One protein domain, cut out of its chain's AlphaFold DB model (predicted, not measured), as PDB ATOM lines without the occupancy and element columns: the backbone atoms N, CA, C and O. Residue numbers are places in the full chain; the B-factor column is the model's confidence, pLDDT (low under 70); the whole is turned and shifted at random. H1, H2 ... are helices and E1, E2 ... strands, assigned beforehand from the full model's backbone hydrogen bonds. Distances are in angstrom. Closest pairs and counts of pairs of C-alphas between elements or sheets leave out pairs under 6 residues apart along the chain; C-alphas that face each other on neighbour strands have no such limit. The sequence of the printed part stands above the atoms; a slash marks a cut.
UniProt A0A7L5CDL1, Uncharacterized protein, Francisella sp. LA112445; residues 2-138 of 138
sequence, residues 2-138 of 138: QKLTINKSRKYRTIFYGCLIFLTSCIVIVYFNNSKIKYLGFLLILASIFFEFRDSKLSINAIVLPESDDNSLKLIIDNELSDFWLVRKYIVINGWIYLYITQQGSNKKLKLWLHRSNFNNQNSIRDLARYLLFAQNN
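This is residues 2 to 138 of the 138 residues of an uncharacterized protein of Francisella sp. LA112445 (UniProt A0A7L5CDL1). A six-stranded, strongly twisted sheet curls round one helix, H3, to make a head, and a long helical hairpin, H1 and H2, reaches away from that head as an arm. The arm leaves after the edge strand E1 and returns into E2, the strand next to it in the sheet. The printed part has 137 residues with three named helices and six named strands, in the order E1 H1 H2 E2 E3 E4 E5 E6 H3; the class is mixed, helices and strands. The sheet's order is E1 E2 E3 E4 E5 E6, antiparallel throughout. The whole is loose, with a radius of gyration of the C-alphas of 20.1 A and spans of 69 by 31 by 24 A, the arm making the length.

In the sheet, E1 is residues 2 to 5, with C-alpha 2 at (-22.865, 43.223, -22.481). E2 is residues 60 to 65 and E3 residues 72 to 77. E4, residues 80 to 93, is 29.4 A long and bends by 89 degrees at residue 83. E5, residues 96 to 103, is 22.3 A long, and E6, residues 109 to 115, 20.0 A. H3 is residues 124 to 134, ending with C-alpha 134 at (-15.355, 55.891, -26.924). H1, residues 10 to 31, is 31.4 A long and H2, residues 37 to 54, 26.1 A; C-alpha 31 is at (-68.166, 58.560, -49.113).

E2 to E6 form a meander, each strand the antiparallel neighbour of the one before. Within hydrogen-bond range are N 61 and O 76 of E2 and E3, 2.8 A; N 85 and O 73 of E4 and E3, 2.7 A; N 98 and O 91 of E5 and E4, 2.8 A; and N 112 and O 99 of E6 and E5, 2.8 A. E1 is antiparallel to E2 at 160 degrees, with N 4 and O 63 at 2.8 A. H3 is on the sheet, which curls round it; its closest C-alphas to E4 are those of Ala 129 and Val 92, 6.6 A, and to E1 those of Ser 124 and Leu 4, 5.9 A. H1 and H2, a helical hairpin, touch at a shallow tilt of 6 degrees, opposite ways; their closest C-alphas are those of Ile 29 and Lys 38, 5.4 A. Neither is on the sheet, and both are apart from H3. In H1, H2 and H3 every O i to N i+4 pair is within hydrogen-bond range.

The two C-alphas farthest apart are those of Asn 34 and Asn 138, the chain's last residue, at 68.7 A. The printed part has no cut. No link is long; E2 to E3 and E6 to H3 are short, the others tight. The mean pLDDT of the printed part is 77.7, with residues 7 to 14, 52 to 59, 67 to 71 and 135 to 138 under 70.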
ATOM      1  N   GLN A   2     -21.605  42.577 -22.884       76.44
ATOM      2  CA  GLN A   2     -22.865  43.223 -22.481       76.44
ATOM      3  C   GLN A   2     -23.927  43.091 -23.585       76.44
ATOM      4  O   GLN A   2     -23.731  43.539 -24.713       76.44
ATOM      5  N   LYS A   3     -25.077  42.482 -23.266       82.44
ATOM      6  CA  LYS A   3     -26.193  42.282 -24.208       82.44
ATOM      7  C   LYS A   3     -27.271  43.350 -24.016       82.44
ATOM      8  O   LYS A   3     -27.948  43.381 -22.992       82.44
ATOM      9  N   LEU A   4     -27.479  44.179 -25.033       81.94
ATOM     10  CA  LEU A   4     -28.528  45.193 -25.079       81.94
ATOM     11  C   LEU A   4     -29.757  44.623 -25.788       81.94
ATOM     12  O   LEU A   4     -29.780  44.496 -27.012       81.94
ATOM     13  N   THR A   5     -30.779  44.253 -25.021       81.81
ATOM     14  CA  THR A   5     -32.024  43.699 -25.563       81.81
ATOM     15  C   THR A   5     -32.882  44.795 -26.186       81.81
ATOM     16  O   THR A   5     -33.230  45.789 -25.542       81.81
ATOM     17  N   ILE A   6     -33.221  44.604 -27.460       79.75
ATOM     18  CA  ILE A   6     -34.074  45.517 -28.211       79.75
ATOM     19  C   ILE A   6     -35.512  45.024 -28.083       79.75
ATOM     20  O   ILE A   6     -35.869  43.944 -28.556       79.75
ATOM     21  N   ASN A   7     -36.359  45.841 -27.465       69.38
ATOM     22  CA  ASN A   7     -37.791  45.647 -27.508       69.38
ATOM     23  C   ASN A   7     -38.311  46.048 -28.885       69.38
ATOM     24  O   ASN A   7     -38.364  47.224 -29.272       69.38
ATOM     25  N   LYS A   8     -38.743  45.043 -29.639       60.22
ATOM     26  CA  LYS A   8     -39.441  45.249 -30.896       60.22
ATOM     27  C   LYS A   8     -40.877  45.692 -30.587       60.22
ATOM     28  O   LYS A   8     -41.822  44.934 -30.788       60.22
ATOM     29  N   SER A   9     -41.069  46.965 -30.222       57.91
ATOM     30  CA  SER A   9     -42.386  47.631 -30.250       57.91
ATOM     31  C   SER A   9     -42.860  47.868 -31.702       57.91
ATOM     32  O   SER A   9     -43.314  48.943 -32.090       57.91
ATOM     33  N   ARG A  10     -42.697  46.863 -32.574       57.09
ATOM     34  CA  ARG A  10     -43.283  46.866 -33.920       57.09
ATOM     35  C   ARG A  10     -44.739  46.411 -33.866       57.09
ATOM     36  O   ARG A  10     -45.527  46.954 -34.619       57.09
ATOM     37  N   LYS A  11     -45.128  45.536 -32.921       59.22
ATOM     38  CA  LYS A  11     -46.531  45.095 -32.768       59.22
ATOM     39  C   LYS A  11     -47.491  46.274 -32.589       59.22
ATOM     40  O   LYS A  11     -48.469  46.353 -33.314       59.22
ATOM     41  N   TYR A  12     -47.178  47.215 -31.695       62.84
ATOM     42  CA  TYR A  12     -48.018  48.397 -31.485       62.84
ATOM     43  C   TYR A  12     -48.116  49.270 -32.741       62.84
ATOM     44  O   TYR A  12     -49.211  49.657 -33.130       62.84
ATOM     45  N   ARG A  13     -46.987  49.534 -33.413       67.06
ATOM     46  CA  ARG A  13     -46.966  50.329 -34.650       67.06
ATOM     47  C   ARG A  13     -47.778  49.668 -35.758       67.06
ATOM     48  O   ARG A  13     -48.613  50.332 -36.350       67.06
ATOM     49  N   THR A  14     -47.593  48.370 -35.986       69.94
ATOM     50  CA  THR A  14     -48.339  47.614 -36.998       69.94
ATOM     51  C   THR A  14     -49.837  47.574 -36.683       69.94
ATOM     52  O   THR A  14     -50.644  47.779 -37.582       69.94
ATOM     53  N   ILE A  15     -50.226  47.386 -35.414       72.50
ATOM     54  CA  ILE A  15     -51.639  47.435 -34.995       72.50
ATOM     55  C   ILE A  15     -52.219  48.840 -35.199       72.50
ATOM     56  O   ILE A  15     -53.315  48.978 -35.732       72.50
ATOM     57  N   PHE A  16     -51.483  49.886 -34.820       74.31
ATOM     58  CA  PHE A  16     -51.916  51.275 -34.969       74.31
ATOM     59  C   PHE A  16     -52.067  51.678 -36.442       74.31
ATOM     60  O   PHE A  16     -53.099  52.231 -36.816       74.31
ATOM     61  N   TYR A  17     -51.090  51.341 -37.293       75.56
ATOM     62  CA  TYR A  17     -51.181  51.542 -38.742       75.56
ATOM     63  C   TYR A  17     -52.338  50.748 -39.350       75.56
ATOM     64  O   TYR A  17     -53.111  51.309 -40.118       75.56
ATOM     65  N   GLY A  18     -52.516  49.482 -38.957       76.94
ATOM     66  CA  GLY A  18     -53.660  48.676 -39.383       76.94
ATOM     67  C   GLY A  18     -55.000  49.313 -39.005       76.94
ATOM     68  O   GLY A  18     -55.902  49.378 -39.835       76.94
ATOM     69  N   CYS A  19     -55.115  49.855 -37.790       79.38
ATOM     70  CA  CYS A  19     -56.320  50.538 -37.316       79.38
ATOM     71  C   CYS A  19     -56.597  51.835 -38.099       79.38
ATOM     72  O   CYS A  19     -57.728  52.077 -38.519       79.38
ATOM     73  N   LEU A  20     -55.561  52.636 -38.372       82.12
ATOM     74  CA  LEU A  20     -55.654  53.835 -39.216       82.12
ATOM     75  C   LEU A  20     -56.099  53.506 -40.644       82.12
ATOM     76  O   LEU A  20     -56.983  54.172 -41.177       82.12
ATOM     77  N   ILE A  21     -55.514  52.470 -41.248       81.00
ATOM     78  CA  ILE A  21     -55.855  52.015 -42.602       81.00
ATOM     79  C   ILE A  21     -57.289  51.459 -42.654       81.00
ATOM     80  O   ILE A  21     -58.015  51.657 -43.628       81.00
ATOM     81  N   PHE A  22     -57.731  50.780 -41.596       80.38
ATOM     82  CA  PHE A  22     -59.110  50.316 -41.483       80.38
ATOM     83  C   PHE A  22     -60.098  51.489 -41.401       80.38
ATOM     84  O   PHE A  22     -61.088  51.513 -42.131       80.38
ATOM     85  N   LEU A  23     -59.798  52.502 -40.582       82.38
ATOM     86  CA  LEU A  23     -60.619  53.710 -40.468       82.38
ATOM     87  C   LEU A  23     -60.721  54.469 -41.797       82.38
ATOM     88  O   LEU A  23     -61.820  54.864 -42.191       82.38
ATOM     89  N   THR A  24     -59.611  54.637 -42.522       82.38
ATOM     90  CA  THR A  24     -59.641  55.276 -43.846       82.38
ATOM     91  C   THR A  24     -60.456  54.460 -44.850       82.38
ATOM     92  O   THR A  24     -61.188  55.049 -45.643       82.38
ATOM     93  N   SER A  25     -60.431  53.126 -44.765       77.88
ATOM     94  CA  SER A  25     -61.297  52.247 -45.564       77.88
ATOM     95  C   SER A  25     -62.778  52.516 -45.339       77.88
ATOM     96  O   SER A  25     -63.524  52.716 -46.300       77.88
ATOM     97  N   CYS A  26     -63.205  52.595 -44.077       78.25
ATOM     98  CA  CYS A  26     -64.594  52.889 -43.735       78.25
ATOM     99  C   CYS A  26     -65.044  54.245 -44.299       78.25
ATOM    100  O   CYS A  26     -66.127  54.335 -44.876       78.25
ATOM    101  N   ILE A  27     -64.198  55.276 -44.200       81.19
ATOM    102  CA  ILE A  27     -64.493  56.614 -44.735       81.19
ATOM    103  C   ILE A  27     -64.667  56.569 -46.260       81.19
ATOM    104  O   ILE A  27     -65.643  57.103 -46.784       81.19
ATOM    105  N   VAL A  28     -63.761  55.896 -46.977       79.94
ATOM    106  CA  VAL A  28     -63.817  55.779 -48.444       79.94
ATOM    107  C   VAL A  28     -65.072  55.027 -48.900       79.94
ATOM    108  O   VAL A  28     -65.720  55.445 -49.859       79.94
ATOM    109  N   ILE A  29     -65.451  53.949 -48.206       77.44
ATOM    110  CA  ILE A  29     -66.649  53.160 -48.532       77.44
ATOM    111  C   ILE A  29     -67.927  53.981 -48.326       77.44
ATOM    112  O   ILE A  29     -68.800  53.961 -49.194       77.44
ATOM    113  N   VAL A  30     -68.033  54.718 -47.214       81.25
ATOM    114  CA  VAL A  30     -69.200  55.568 -46.927       81.25
ATOM    115  C   VAL A  30     -69.298  56.717 -47.932       81.25
ATOM    116  O   VAL A  30     -70.371  56.956 -48.483       81.25
ATOM    117  N   TYR A  31     -68.184  57.393 -48.226       82.06
ATOM    118  CA  TYR A  31     -68.166  58.560 -49.113       82.06
ATOM    119  C   TYR A  31     -68.481  58.206 -50.576       82.06
ATOM    120  O   TYR A  31     -69.195  58.935 -51.257       82.06
ATOM    121  N   PHE A  32     -67.993  57.060 -51.064       83.44
ATOM    122  CA  PHE A  32     -68.186  56.616 -52.451       83.44
ATOM    123  C   PHE A  32     -69.215  55.487 -52.596       83.44
ATOM    124  O   PHE A  32     -69.157  54.735 -53.569       83.44
ATOM    125  N   ASN A  33     -70.171  55.359 -51.669       80.69
ATOM    126  CA  ASN A  33     -71.077  54.206 -51.580       80.69
ATOM    127  C   ASN A  33     -71.780  53.844 -52.910       80.69
ATOM    128  O   ASN A  33     -71.880  52.667 -53.273       80.69
ATOM    129  N   ASN A  34     -72.183  54.855 -53.687       82.44
ATOM    130  CA  ASN A  34     -72.879  54.684 -54.971       82.44
ATOM    131  C   ASN A  34     -71.955  54.661 -56.200       82.44
ATOM    132  O   ASN A  34     -72.429  54.539 -57.327       82.44
ATOM    133  N   SER A  35     -70.640  54.767 -56.013       84.12
ATOM    134  CA  SER A  35     -69.669  54.788 -57.102       84.12
ATOM    135  C   SER A  35     -68.850  53.502 -57.150       84.12
ATOM    136  O   SER A  35     -68.468  52.936 -56.125       84.12
ATOM    137  N   LYS A  36     -68.490  53.070 -58.363       79.31
ATOM    138  CA  LYS A  36     -67.546  51.958 -58.579       79.31
ATOM    139  C   LYS A  36     -66.152  52.244 -57.994       79.31
ATOM    140  O   LYS A  36     -65.382  51.312 -57.775       79.31
ATOM    141  N   ILE A  37     -65.852  53.507 -57.676       80.88
ATOM    142  CA  ILE A  37     -64.606  53.959 -57.037       80.88
ATOM    143  C   ILE A  37     -64.372  53.276 -55.674       80.88
ATOM    144  O   ILE A  37     -63.220  53.051 -55.301       80.88
ATOM    145  N   LYS A  38     -65.429  52.844 -54.966       80.06
ATOM    146  CA  LYS A  38     -65.298  52.146 -53.672       80.06
ATOM    147  C   LYS A  38     -64.462  50.862 -53.745       80.06
ATOM    148  O   LYS A  38     -63.689  50.579 -52.835       80.06
ATOM    149  N   TYR A  39     -64.566  50.116 -54.848       80.12
ATOM    150  CA  TYR A  39     -63.815  48.872 -55.045       80.12
ATOM    151  C   TYR A  39     -62.322  49.136 -55.266       80.12
ATOM    152  O   TYR A  39     -61.482  48.402 -54.749       80.12
ATOM    153  N   LEU A  40     -61.991  50.215 -55.985       80.12
ATOM    154  CA  LEU A  40     -60.608  50.645 -56.197       80.12
ATOM    155  C   LEU A  40     -59.958  51.075 -54.873       80.12
ATOM    156  O   LEU A  40     -58.840  50.665 -54.573       80.12
ATOM    157  N   GLY A  41     -60.684  51.842 -54.052       77.69
ATOM    158  CA  GLY A  41     -60.228  52.250 -52.721       77.69
ATOM    159  C   GLY A  41     -59.956  51.061 -51.797       77.69
ATOM    160  O   GLY A  41     -58.897  50.990 -51.178       77.69
ATOM    161  N   PHE A  42     -60.861  50.080 -51.768       78.88
ATOM    162  CA  PHE A  42     -60.674  48.850 -50.996       78.88
ATOM    163  C   PHE A  42     -59.440  48.047 -51.447       78.88
ATOM    164  O   PHE A  42     -58.673  47.564 -50.614       78.88
ATOM    165  N   LEU A  43     -59.204  47.947 -52.760       82.19
ATOM    166  CA  LEU A  43     -58.050  47.232 -53.311       82.19
ATOM    167  C   LEU A  43     -56.723  47.919 -52.952       82.19
ATOM    168  O   LEU A  43     -55.776  47.243 -52.551       82.19
ATOM    169  N   LEU A  44     -56.660  49.252 -53.030       80.94
ATOM    170  CA  LEU A  44     -55.482  50.026 -52.618       80.94
ATOM    171  C   LEU A  44     -55.163  49.839 -51.129       80.94
ATOM    172  O   LEU A  44     -53.997  49.748 -50.746       80.94
ATOM    173  N   ILE A  45     -56.197  49.721 -50.299       81.25
ATOM    174  CA  ILE A  45     -56.061  49.478 -48.863       81.25
ATOM    175  C   ILE A  45     -55.523  48.073 -48.584       81.25
ATOM    176  O   ILE A  45     -54.574  47.930 -47.813       81.25
ATOM    177  N   LEU A  46     -56.047  47.047 -49.261       79.56
ATOM    178  CA  LEU A  46     -55.495  45.691 -49.186       79.56
ATOM    179  C   LEU A  46     -54.032  45.644 -49.633       79.56
ATOM    180  O   LEU A  46     -53.212  45.010 -48.971       79.56
ATOM    181  N   ALA A  47     -53.691  46.343 -50.718       79.81
ATOM    182  CA  ALA A  47     -52.316  46.439 -51.188       79.81
ATOM    183  C   ALA A  47     -51.412  47.105 -50.138       79.81
ATOM    184  O   ALA A  47     -50.337  46.588 -49.842       79.81
ATOM    185  N   SER A  48     -51.861  48.200 -49.518       76.00
ATOM    186  CA  SER A  48     -51.106  48.900 -48.471       76.00
ATOM    187  C   SER A  48     -50.849  48.010 -47.251       76.00
ATOM    188  O   SER A  48     -49.716  47.947 -46.777       76.00
ATOM    189  N   ILE A  49     -51.860  47.256 -46.802       74.88
ATOM    190  CA  ILE A  49     -51.710  46.270 -45.722       74.88
ATOM    191  C   ILE A  49     -50.712  45.179 -46.131       74.88
ATOM    192  O   ILE A  49     -49.804  44.850 -45.370       74.88
ATOM    193  N   PHE A  50     -50.842  44.633 -47.343       76.31
ATOM    194  CA  PHE A  50     -49.962  43.577 -47.843       76.31
ATOM    195  C   PHE A  50     -48.487  44.006 -47.885       76.31
ATOM    196  O   PHE A  50     -47.613  43.240 -47.472       76.31
ATOM    197  N   PHE A  51     -48.199  45.229 -48.343       71.31
ATOM    198  CA  PHE A  51     -46.834  45.759 -48.358       71.31
ATOM    199  C   PHE A  51     -46.268  45.960 -46.946       71.31
ATOM    200  O   PHE A  51     -45.135  45.548 -46.698       71.31
ATOM    201  N   GLU A  52     -47.063  46.481 -46.005       68.81
ATOM    202  CA  GLU A  52     -46.644  46.673 -44.606       68.81
ATOM    203  C   GLU A  52     -46.237  45.345 -43.935       68.81
ATOM    204  O   GLU A  52     -45.248  45.279 -43.203       68.81
ATOM    205  N   PHE A  53     -46.951  44.250 -44.222       64.81
ATOM    206  CA  PHE A  53     -46.610  42.927 -43.685       64.81
ATOM    207  C   PHE A  53     -45.378  42.291 -44.343       64.81
ATOM    208  O   PHE A  53     -44.687  41.493 -43.708       64.81
ATOM    209  N   ARG A  54     -45.078  42.621 -45.603       62.19
ATOM    210  CA  ARG A  54     -44.017  41.957 -46.376       62.19
ATOM    211  C   ARG A  54     -42.607  42.462 -46.037       62.19
ATOM    212  O   ARG A  54     -41.651  41.692 -46.162       62.19
ATOM    213  N   ASP A  55     -42.470  43.703 -45.567       53.19
ATOM    214  CA  ASP A  55     -41.175  44.346 -45.272       53.19
ATOM    215  C   ASP A  55     -40.590  44.021 -43.881       53.19
ATOM    216  O   ASP A  55     -39.552  44.545 -43.466       53.19
ATOM    217  N   SER A  56     -41.179  43.082 -43.138       52.72
ATOM    218  CA  SER A  56     -40.735  42.732 -41.783       52.72
ATOM    219  C   SER A  56     -39.446  41.890 -41.707       52.72
ATOM    220  O   SER A  56     -39.250  41.191 -40.711       52.72
ATOM    221  N   LYS A  57     -38.578  41.894 -42.727       56.34
ATOM    222  CA  LYS A  57     -37.679  40.756 -42.994       56.34
ATOM    223  C   LYS A  57     -36.410  40.606 -42.153       56.34
ATOM    224  O   LYS A  57     -35.737  39.604 -42.328       56.34
ATOM    225  N   LEU A  58     -36.104  41.497 -41.210       60.03
ATOM    226  CA  LEU A  58     -35.027  41.263 -40.234       60.03
ATOM    227  C   LEU A  58     -35.453  41.738 -38.839       60.03
ATOM    228  O   LEU A  58     -35.785  42.920 -38.622       60.03
ATOM    229  N   SER A  59     -35.484  40.808 -37.881       64.44
ATOM    230  CA  SER A  59     -35.708  41.117 -36.473       64.44
ATOM    231  C   SER A  59     -34.376  41.154 -35.734       64.44
ATOM    232  O   SER A  59     -33.713  40.143 -35.550       64.44
ATOM    233  N   ILE A  60     -33.950  42.359 -35.359       73.50
ATOM    234  CA  ILE A  60     -32.791  42.527 -34.485       73.50
ATOM    235  C   ILE A  60     -33.317  42.483 -33.063       73.50
ATOM    236  O   ILE A  60     -34.084  43.360 -32.657       73.50
ATOM    237  N   ASN A  61     -32.915  41.449 -32.338       78.00
ATOM    238  CA  ASN A  61     -33.417  41.141 -31.006       78.00
ATOM    239  C   ASN A  61     -32.482  41.703 -29.933       78.00
ATOM    240  O   ASN A  61     -32.928  42.067 -28.845       78.00
ATOM    241  N   ALA A  62     -31.186  41.809 -30.232       77.25
ATOM    242  CA  ALA A  62     -30.227  42.454 -29.348       77.25
ATOM    243  C   ALA A  62     -28.979  42.943 -30.092       77.25
ATOM    244  O   ALA A  62     -28.637  42.438 -31.162       77.25
ATOM    245  N   ILE A  63     -28.285  43.895 -29.473       82.19
ATOM    246  CA  ILE A  63     -26.928  44.317 -29.830       82.19
ATOM    247  C   ILE A  63     -26.010  43.816 -28.717       82.19
ATOM    248  O   ILE A  63     -26.272  44.069 -27.542       82.19
ATOM    249  N   VAL A  64     -24.961  43.084 -29.069       82.44
ATOM    250  CA  VAL A  64     -23.947  42.604 -28.131       82.44
ATOM    251  C   VAL A  64     -22.725  43.502 -28.266       82.44
ATOM    252  O   VAL A  64     -22.120  43.578 -29.339       82.44
ATOM    253  N   LEU A  65     -22.400  44.195 -27.177       80.44
ATOM    254  CA  LEU A  65     -21.197  45.004 -27.061       80.44
ATOM    255  C   LEU A  65     -19.998  44.089 -26.744       80.44
ATOM    256  O   LEU A  65     -20.124  43.226 -25.860       80.44
ATOM    257  N   PRO A  66     -18.862  44.252 -27.444       75.12
ATOM    258  CA  PRO A  66     -17.628  43.540 -27.123       75.12
ATOM    259  C   PRO A  66     -17.066  43.990 -25.762       75.12
ATOM    260  O   PRO A  66     -17.388  45.067 -25.266       75.12
ATOM    261  N   GLU A  67     -16.276  43.122 -25.127       65.06
ATOM    262  CA  GLU A  67     -15.638  43.372 -23.818       65.06
ATOM    263  C   GLU A  67     -14.239  43.996 -23.916       65.06
ATOM    264  O   GLU A  67     -13.752  44.544 -22.933       65.06
ATOM    265  N   SER A  68     -13.607  43.920 -25.086       59.34
ATOM    266  CA  SER A  68     -12.256  44.409 -25.391       59.34
ATOM    267  C   SER A  68     -12.290  45.318 -26.628       59.34
ATOM    268  O   SER A  68     -13.335  45.365 -27.277       59.34
ATOM    269  N   ASP A  69     -11.176  46.000 -26.950       57.34
ATOM    270  CA  ASP A  69     -10.933  46.974 -28.055       57.34
ATOM    271  C   ASP A  69     -11.291  46.508 -29.493       57.34
ATOM    272  O   ASP A  69     -10.849  47.069 -30.497       57.34
ATOM    273  N   ASP A  70     -12.110  45.472 -29.640       62.09
ATOM    274  CA  ASP A  70     -12.696  45.092 -30.909       62.09
ATOM    275  C   ASP A  70     -13.685  46.165 -31.371       62.09
ATOM    276  O   ASP A  70     -14.782  46.319 -30.838       62.09
ATOM    277  N   ASN A  71     -13.355  46.826 -32.479       67.88
ATOM    278  CA  ASN A  71     -14.223  47.790 -33.169       67.88
ATOM    279  C   ASN A  71     -15.429  47.144 -33.886       67.88
ATOM    280  O   ASN A  71     -15.976  47.688 -34.854       67.88
ATOM    281  N   SER A  72     -15.856  45.962 -33.436       74.25
ATOM    282  CA  SER A  72     -16.898  45.163 -34.066       74.25
ATOM    283  C   SER A  72     -18.027  44.813 -33.096       74.25
ATOM    284  O   SER A  72     -17.836  44.306 -31.997       74.25
ATOM    285  N   LEU A  73     -19.252  45.092 -33.531       82.44
ATOM    286  CA  LEU A  73     -20.481  44.741 -32.835       82.44
ATOM    287  C   LEU A  73     -20.953  43.363 -33.281       82.44
ATOM    288  O   LEU A  73     -20.847  43.010 -34.452       82.44
ATOM    289  N   LYS A  74     -21.584  42.611 -32.383       84.38
ATOM    290  CA  LYS A  74     -22.363  41.428 -32.770       84.38
ATOM    291  C   LYS A  74     -23.843  41.747 -32.644       84.38
ATOM    292  O   LYS A  74     -24.270  42.400 -31.691       84.38
ATOM    293  N   LEU A  75     -24.642  41.307 -33.608       84.12
ATOM    294  CA  LEU A  75     -26.093  41.429 -33.546       84.12
ATOM    295  C   LEU A  75     -26.702  40.066 -33.248       84.12
ATOM    296  O   LEU A  75     -26.180  39.038 -33.662       84.12
ATOM    297  N   ILE A  76     -27.829  40.054 -32.548       80.25
ATOM    298  CA  ILE A  76     -28.688  38.871 -32.499       80.25
ATOM    299  C   ILE A  76     -29.834  39.131 -33.467       80.25
ATOM    300  O   ILE A  76     -30.692  39.978 -33.195       80.25
ATOM    301  N   ILE A  77     -29.802  38.444 -34.605       76.56
ATOM    302  CA  ILE A  77     -30.782  38.544 -35.686       76.56
ATOM    303  C   ILE A  77     -31.585  37.246 -35.681       76.56
ATOM    304  O   ILE A  77     -31.002  36.174 -35.747       76.56
ATOM    305  N   ASP A  78     -32.909  37.338 -35.556       70.00
ATOM    306  CA  ASP A  78     -33.808  36.173 -35.563       70.00
ATOM    307  C   ASP A  78     -33.413  35.083 -34.535       70.00
ATOM    308  O   ASP A  78     -33.514  33.891 -34.791       70.00
ATOM    309  N   ASN A  79     -32.990  35.512 -33.336       70.69
ATOM    310  CA  ASN A  79     -32.445  34.688 -32.237       70.69
ATOM    311  C   ASN A  79     -31.086  34.019 -32.486       70.69
ATOM    312  O   ASN A  79     -30.545  33.426 -31.554       70.69
ATOM    313  N   GLU A  80     -30.485  34.197 -33.655       76.06
ATOM    314  CA  GLU A  80     -29.138  33.719 -33.943       76.06
ATOM    315  C   GLU A  80     -28.109  34.834 -33.752       76.06
ATOM    316  O   GLU A  80     -28.347  36.008 -34.055       76.06
ATOM    317  N   LEU A  81     -26.953  34.473 -33.198       77.94
ATOM    318  CA  LEU A  81     -25.835  35.392 -33.052       77.94
ATOM    319  C   LEU A  81     -25.155  35.540 -34.413       77.94
ATOM    320  O   LEU A  81     -24.641  34.574 -34.967       77.94
ATOM    321  N   SER A  82     -25.178  36.750 -34.957       79.62
ATOM    322  CA  SER A  82     -24.573  37.049 -36.246       79.62
ATOM    323  C   SER A  82     -23.053  37.166 -36.144       79.62
ATOM    324  O   SER A  82     -22.508  37.431 -35.068       79.62
ATOM    325  N   ASP A  83     -22.394  37.138 -37.302       78.69
ATOM    326  CA  ASP A  83     -20.988  37.528 -37.433       78.69
ATOM    327  C   ASP A  83     -20.741  38.981 -37.000       78.69
ATOM    328  O   ASP A  83     -21.660  39.745 -36.692       78.69
ATOM    329  N   PHE A  84     -19.467  39.359 -37.000       84.75
ATOM    330  CA  PHE A  84     -18.977  40.682 -36.645       84.75
ATOM    331  C   PHE A  84     -19.489  41.770 -37.604       84.75
ATOM    332  O   PHE A  84     -19.405  41.655 -38.828       84.75
ATOM    333  N   TRP A  85     -19.996  42.864 -37.041       86.50
ATOM    334  CA  TRP A  85     -20.479  44.050 -37.743       86.50
ATOM    335  C   TRP A  85     -19.609  45.249 -37.400       86.50
ATOM    336  O   TRP A  85     -19.502  45.650 -36.246       86.50
ATOM    337  N   LEU A  86     -19.038  45.877 -38.417       86.12
ATOM    338  CA  LEU A  86     -18.219  47.067 -38.253       86.12
ATOM    339  C   LEU A  86     -19.084  48.328 -38.326       86.12
ATOM    340  O   LEU A  86     -19.861  48.504 -39.272       86.12
ATOM    341  N   VAL A  87     -18.932  49.214 -37.340       86.25
ATOM    342  CA  VAL A  87     -19.616  50.515 -37.297       86.25
ATOM    343  C   VAL A  87     -18.950  51.470 -38.277       86.25
ATOM    344  O   VAL A  87     -17.773  51.786 -38.158       86.25
ATOM    345  N   ARG A  88     -19.704  51.938 -39.273       86.50
ATOM    346  CA  ARG A  88     -19.201  52.859 -40.304       86.50
ATOM    347  C   ARG A  88     -19.573  54.304 -40.021       86.50
ATOM    348  O   ARG A  88     -18.786  55.198 -40.303       86.50
ATOM    349  N   LYS A  89     -20.804  54.532 -39.560       87.12
ATOM    350  CA  LYS A  89     -21.321  55.858 -39.200       87.12
ATOM    351  C   LYS A  89     -22.315  55.710 -38.057       87.12
ATOM    352  O   LYS A  89     -23.087  54.751 -38.039       87.12
ATOM    353  N   TYR A  90     -22.347  56.684 -37.163       88.88
ATOM    354  CA  TYR A  90     -23.383  56.801 -36.147       88.88
ATOM    355  C   TYR A  90     -23.722  58.271 -35.907       88.88
ATOM    356  O   TYR A  90     -22.964  59.166 -36.271       88.88
ATOM    357  N   ILE A  91     -24.894  58.509 -35.328       88.00
ATOM    358  CA  ILE A  91     -25.360  59.825 -34.883       88.00
ATOM    359  C   ILE A  91     -26.028  59.599 -33.533       88.00
ATOM    360  O   ILE A  91     -26.907  58.747 -33.437       88.00
ATOM    361  N   VAL A  92     -25.639  60.346 -32.504       87.56
ATOM    362  CA  VAL A  92     -26.278  60.291 -31.183       87.56
ATOM    363  C   VAL A  92     -26.929  61.645 -30.914       87.56
ATOM    364  O   VAL A  92     -26.239  62.655 -30.838       87.56
ATOM    365  N   ILE A  93     -28.258  61.675 -30.782       86.56
ATOM    366  CA  ILE A  93     -29.038  62.889 -30.492       86.56
ATOM    367  C   ILE A  93     -30.040  62.549 -29.395       86.56
ATOM    368  O   ILE A  93     -30.953  61.777 -29.643       86.56
ATOM    369  N   ASN A  94     -29.868  63.110 -28.198       84.19
ATOM    370  CA  ASN A  94     -30.762  63.005 -27.032       84.19
ATOM    371  C   ASN A  94     -31.781  61.836 -27.049       84.19
ATOM    372  O   ASN A  94     -32.952  62.007 -27.389       84.19
ATOM    373  N   GLY A  95     -31.330  60.631 -26.687       80.94
ATOM    374  CA  GLY A  95     -32.196  59.444 -26.625       80.94
ATOM    375  C   GLY A  95     -32.499  58.782 -27.975       80.94
ATOM    376  O   GLY A  95     -33.260  57.814 -28.008       80.94
ATOM    377  N   TRP A  96     -31.882  59.251 -29.058       88.75
ATOM    378  CA  TRP A  96     -31.844  58.624 -30.375       88.75
ATOM    379  C   TRP A  96     -30.413  58.273 -30.772       88.75
ATOM    380  O   TRP A  96     -29.477  59.044 -30.550       88.75
ATOM    381  N   ILE A  97     -30.261  57.112 -31.401       88.62
ATOM    382  CA  ILE A  97     -29.012  56.632 -31.978       88.62
ATOM    383  C   ILE A  97     -29.285  56.142 -33.395       88.62
ATOM    384  O   ILE A  97     -30.039  55.191 -33.611       88.62
ATOM    385  N   TYR A  98     -28.631  56.773 -34.360       88.44
ATOM    386  CA  TYR A  98     -28.412  56.185 -35.667       88.44
ATOM    387  C   TYR A  98     -27.230  55.246 -35.626       88.44
ATOM    388  O   TYR A  98     -26.171  55.611 -35.115       88.44
ATOM    389  N   LEU A  99     -27.366  54.104 -36.282       88.69
ATOM    390  CA  LEU A  99     -26.264  53.195 -36.506       88.69
ATOM    391  C   LEU A  99     -26.262  52.718 -37.956       88.69
ATOM    392  O   LEU A  99     -27.238  52.144 -38.439       88.69
ATOM    393  N   TYR A 100     -25.147  52.934 -38.644       87.62
ATOM    394  CA  TYR A 100     -24.859  52.340 -39.941       87.62
ATOM    395  C   TYR A 100     -23.691  51.369 -39.798       87.62
ATOM    396  O   TYR A 100     -22.564  51.771 -39.502       87.62
ATOM    397  N   ILE A 101     -23.981  50.093 -40.023       88.25
ATOM    398  CA  ILE A 101     -23.058  48.981 -39.810       88.25
ATOM    399  C   ILE A 101     -22.974  48.087 -41.047       88.25
ATOM    400  O   ILE A 101     -23.939  47.919 -41.799       88.25
ATOM    401  N   THR A 102     -21.792  47.518 -41.257       87.56
ATOM    402  CA  THR A 102     -21.476  46.602 -42.363       87.56
ATOM    403  C   THR A 102     -20.947  45.294 -41.806       87.56
ATOM    404  O   THR A 102     -20.046  45.337 -40.970       87.56
ATOM    405  N   GLN A 103     -21.465  44.156 -42.260       86.75
ATOM    406  CA  GLN A 103     -20.968  42.851 -41.820       86.75
ATOM    407  C   GLN A 103     -19.525  42.646 -42.319       86.75
ATOM    408  O   GLN A 103     -19.183  43.042 -43.432       86.75
ATOM    409  N   GLN A 104     -18.655  42.064 -41.499       80.94
ATOM    410  CA  GLN A 104     -17.339  41.599 -41.935       80.94
ATOM    411  C   GLN A 104     -17.490  40.222 -42.590       80.94
ATOM    412  O   GLN A 104     -18.241  39.381 -42.109       80.94
ATOM    413  N   GLY A 105     -16.832  40.003 -43.729       78.44
ATOM    414  CA  GLY A 105     -16.959  38.759 -44.503       78.44
ATOM    415  C   GLY A 105     -18.207  38.671 -45.392       78.44
ATOM    416  O   GLY A 105     -18.308  37.774 -46.222       78.44
ATOM    417  N   SER A 106     -19.134  39.629 -45.296       75.31
ATOM    418  CA  SER A 106     -20.299  39.725 -46.179       75.31
ATOM    419  C   SER A 106     -20.542  41.181 -46.581       75.31
ATOM    420  O   SER A 106     -20.331  42.096 -45.796       75.31
ATOM    421  N   ASN A 107     -21.025  41.439 -47.798       78.62
ATOM    422  CA  ASN A 107     -21.306  42.810 -48.249       78.62
ATOM    423  C   ASN A 107     -22.673  43.340 -47.746       78.62
ATOM    424  O   ASN A 107     -23.245  44.270 -48.323       78.62
ATOM    425  N   LYS A 108     -23.236  42.729 -46.688       83.12
ATOM    426  CA  LYS A 108     -24.511  43.144 -46.092       83.12
ATOM    427  C   LYS A 108     -24.342  44.449 -45.313       83.12
ATOM    428  O   LYS A 108     -23.395  44.650 -44.552       83.12
ATOM    429  N   LYS A 109     -25.311  45.340 -45.508       85.25
ATOM    430  CA  LYS A 109     -25.366  46.686 -44.929       85.25
ATOM    431  C   LYS A 109     -26.637  46.817 -44.119       85.25
ATOM    432  O   LYS A 109     -27.696  46.383 -44.569       85.25
ATOM    433  N   LEU A 110     -26.543  47.455 -42.961       83.81
ATOM    434  CA  LEU A 110     -27.679  47.599 -42.069       83.81
ATOM    435  C   LEU A 110     -27.702  49.007 -41.461       83.81
ATOM    436  O   LEU A 110     -26.686  49.537 -41.012       83.81
ATOM    437  N   LYS A 111     -28.875  49.642 -41.533       86.62
ATOM    438  CA  LYS A 111     -29.146  51.000 -41.046       86.62
ATOM    439  C   LYS A 111     -30.207  50.912 -39.957       86.62
ATOM    440  O   LYS A 111     -31.276  50.359 -40.202       86.62
ATOM    441  N   LEU A 112     -29.924  51.453 -38.778       85.19
ATOM    442  CA  LEU A 112     -30.816  51.407 -37.624       85.19
ATOM    443  C   LEU A 112     -31.032  52.784 -37.047       85.19
ATOM    444  O   LEU A 112     -30.075  53.500 -36.786       85.19
ATOM    445  N   TRP A 113     -32.292  53.101 -36.787       86.81
ATOM    446  CA  TRP A 113     -32.683  54.254 -35.994       86.81
ATOM    447  C   TRP A 113     -33.280  53.732 -34.686       86.81
ATOM    448  O   TRP A 113     -34.337  53.100 -34.694       86.81
ATOM    449  N   LEU A 114     -32.560  53.915 -33.581       85.88
ATOM    450  CA  LEU A 114     -32.899  53.379 -32.265       85.88
ATOM    451  C   LEU A 114     -33.260  54.527 -31.329       85.88
ATOM    452  O   LEU A 114     -32.485  55.461 -31.154       85.88
ATOM    453  N   HIS A 115     -34.422  54.440 -30.700       85.31
ATOM    454  CA  HIS A 115     -34.857  55.329 -29.631       85.31
ATOM    455  C   HIS A 115     -34.719  54.643 -28.268       85.31
ATOM    456  O   HIS A 115     -34.713  53.416 -28.177       85.31
ATOM    457  N   ARG A 116     -34.700  55.418 -27.178       82.12
ATOM    458  CA  ARG A 116     -34.692  54.904 -25.796       82.12
ATOM    459  C   ARG A 116     -35.793  53.869 -25.537       82.12
ATOM    460  O   ARG A 116     -35.555  52.897 -24.833       82.12
ATOM    461  N   SER A 117     -36.974  54.044 -26.136       80.00
ATOM    462  CA  SER A 117     -38.099  53.100 -26.008       80.00
ATOM    463  C   SER A 117     -37.917  51.788 -26.779       80.00
ATOM    464  O   SER A 117     -38.700  50.861 -26.591       80.00
ATOM    465  N   ASN A 118     -36.903  51.683 -27.643       81.12
ATOM    466  CA  ASN A 118     -36.557  50.434 -28.312       81.12
ATOM    467  C   ASN A 118     -35.756  49.486 -27.423       81.12
ATOM    468  O   ASN A 118     -35.499  48.373 -27.859       81.12
ATOM    469  N   PHE A 119     -35.361  49.875 -26.212       82.94
ATOM    470  CA  PHE A 119     -34.618  49.014 -25.294       82.94
ATOM    471  C   PHE A 119     -35.488  48.612 -24.104       82.94
ATOM    472  O   PHE A 119     -36.302  49.404 -23.632       82.94
ATOM    473  N   ASN A 120     -35.293  47.392 -23.592       80.94
ATOM    474  CA  ASN A 120     -35.955  46.967 -22.351       80.94
ATOM    475  C   ASN A 120     -35.468  47.780 -21.146       80.94
ATOM    476  O   ASN A 120     -36.255  48.127 -20.272       80.94
ATOM    477  N   ASN A 121     -34.172  48.100 -21.112       82.38
ATOM    478  CA  ASN A 121     -33.591  48.968 -20.101       82.38
ATOM    479  C   ASN A 121     -33.278  50.334 -20.719       82.38
ATOM    480  O   ASN A 121     -32.535  50.450 -21.692       82.38
ATOM    481  N   GLN A 122     -33.817  51.387 -20.118       76.75
ATOM    482  CA  GLN A 122     -33.591  52.765 -20.539       76.75
ATOM    483  C   GLN A 122     -32.115  53.186 -20.488       76.75
ATOM    484  O   GLN A 122     -31.731  54.085 -21.229       76.75
ATOM    485  N   ASN A 123     -31.291  52.534 -19.664       84.38
ATOM    486  CA  ASN A 123     -29.851  52.790 -19.599       84.38
ATOM    487  C   ASN A 123     -29.081  52.158 -20.767       84.38
ATOM    488  O   ASN A 123     -28.007  52.641 -21.107       84.38
ATOM    489  N   SER A 124     -29.649  51.159 -21.451       85.00
ATOM    490  CA  SER A 124     -28.992  50.470 -22.569       85.00
ATOM    491  C   SER A 124     -28.667  51.396 -23.738       85.00
ATOM    492  O   SER A 124     -27.653  51.206 -24.404       85.00
ATOM    493  N   ILE A 125     -29.485  52.428 -23.975       84.94
ATOM    494  CA  ILE A 125     -29.166  53.426 -25.002       84.94
ATOM    495  C   ILE A 125     -27.960  54.283 -24.609       84.94
ATOM    496  O   ILE A 125     -27.171  54.661 -25.467       84.94
ATOM    497  N   ARG A 126     -27.785  54.563 -23.312       86.50
ATOM    498  CA  ARG A 126     -26.636  55.317 -22.804       86.50
ATOM    499  C   ARG A 126     -25.363  54.488 -22.907       86.50
ATOM    500  O   ARG A 126     -24.338  55.028 -23.306       86.50
ATOM    501  N   ASP A 127     -25.447  53.196 -22.608       87.12
ATOM    502  CA  ASP A 127     -24.321  52.268 -22.737       87.12
ATOM    503  C   ASP A 127     -23.901  52.117 -24.208       87.12
ATOM    504  O   ASP A 127     -22.715  52.199 -24.519       87.12
ATOM    505  N   LEU A 128     -24.870  52.019 -25.130       86.38
ATOM    506  CA  LEU A 128     -24.600  52.016 -26.571       86.38
ATOM    507  C   LEU A 128     -23.969  53.332 -27.044       86.38
ATOM    508  O   LEU A 128     -22.996  53.307 -27.790       86.38
ATOM    509  N   ALA A 129     -24.502  54.481 -26.616       86.62
ATOM    510  CA  ALA A 129     -23.938  55.785 -26.963       86.62
ATOM    511  C   ALA A 129     -22.503  55.933 -26.451       86.62
ATOM    512  O   ALA A 129     -21.638  56.402 -27.183       86.62
ATOM    513  N   ARG A 130     -22.250  55.504 -25.207       86.56
ATOM    514  CA  ARG A 130     -20.915  55.490 -24.610       86.56
ATOM    515  C   ARG A 130     -19.980  54.635 -25.464       86.56
ATOM    516  O   ARG A 130     -18.970  55.146 -25.923       86.56
ATOM    517  N   TYR A 131     -20.351  53.393 -25.758       84.50
ATOM    518  CA  TYR A 131     -19.545  52.530 -26.619       84.50
ATOM    519  C   TYR A 131     -19.211  53.193 -27.966       84.50
ATOM    520  O   TYR A 131     -18.047  53.254 -28.335       84.50
ATOM    521  N   LEU A 132     -20.202  53.754 -28.668       84.38
ATOM    522  CA  LEU A 132     -19.986  54.372 -29.982       84.38
ATOM    523  C   LEU A 132     -19.043  55.582 -29.936       84.38
ATOM    524  O   LEU A 132     -18.235  55.749 -30.843       84.38
ATOM    525  N   LEU A 133     -19.142  56.405 -28.888       82.56
ATOM    526  CA  LEU A 133     -18.304  57.595 -28.719       82.56
ATOM    527  C   LEU A 133     -16.868  57.253 -28.305       82.56
ATOM    528  O   LEU A 133     -15.938  57.916 -28.752       82.56
ATOM    529  N   PHE A 134     -16.679  56.243 -27.450       76.81
ATOM    530  CA  PHE A 134     -15.355  55.891 -26.924       76.81
ATOM    531  C   PHE A 134     -14.594  54.904 -27.817       76.81
ATOM    532  O   PHE A 134     -13.381  55.030 -27.926       76.81
ATOM    533  N   ALA A 135     -15.278  54.000 -28.525       67.56
ATOM    534  CA  ALA A 135     -14.639  53.054 -29.448       67.56
ATOM    535  C   ALA A 135     -14.054  53.718 -30.710       67.56
ATOM    536  O   ALA A 135     -13.321  53.079 -31.449       67.56
ATOM    537  N   GLN A 136     -14.381  54.984 -30.994       54.16
ATOM    538  CA  GLN A 136     -13.822  55.709 -32.142       54.16
ATOM    539  C   GLN A 136     -12.572  56.540 -31.791       54.16
ATOM    540  O   GLN A 136     -11.900  57.028 -32.695       54.16
ATOM    541  N   ASN A 137     -12.273  56.721 -30.500       46.16
ATOM    542  CA  ASN A 137     -11.118  57.501 -30.040       46.16
ATOM    543  C   ASN A 137      -9.856  56.649 -29.794       46.16
ATOM    544  O   ASN A 137      -8.834  57.218 -29.410       46.16
ATOM    545  N   ASN A 138      -9.930  55.337 -30.041       40.62
ATOM    546  CA  ASN A 138      -8.803  54.400 -30.088       40.62
ATOM    547  C   ASN A 138      -8.611  53.907 -31.528       40.62
ATOM    548  O   ASN A 138      -7.441  53.745 -31.935       40.62
TER     549      ASN A 138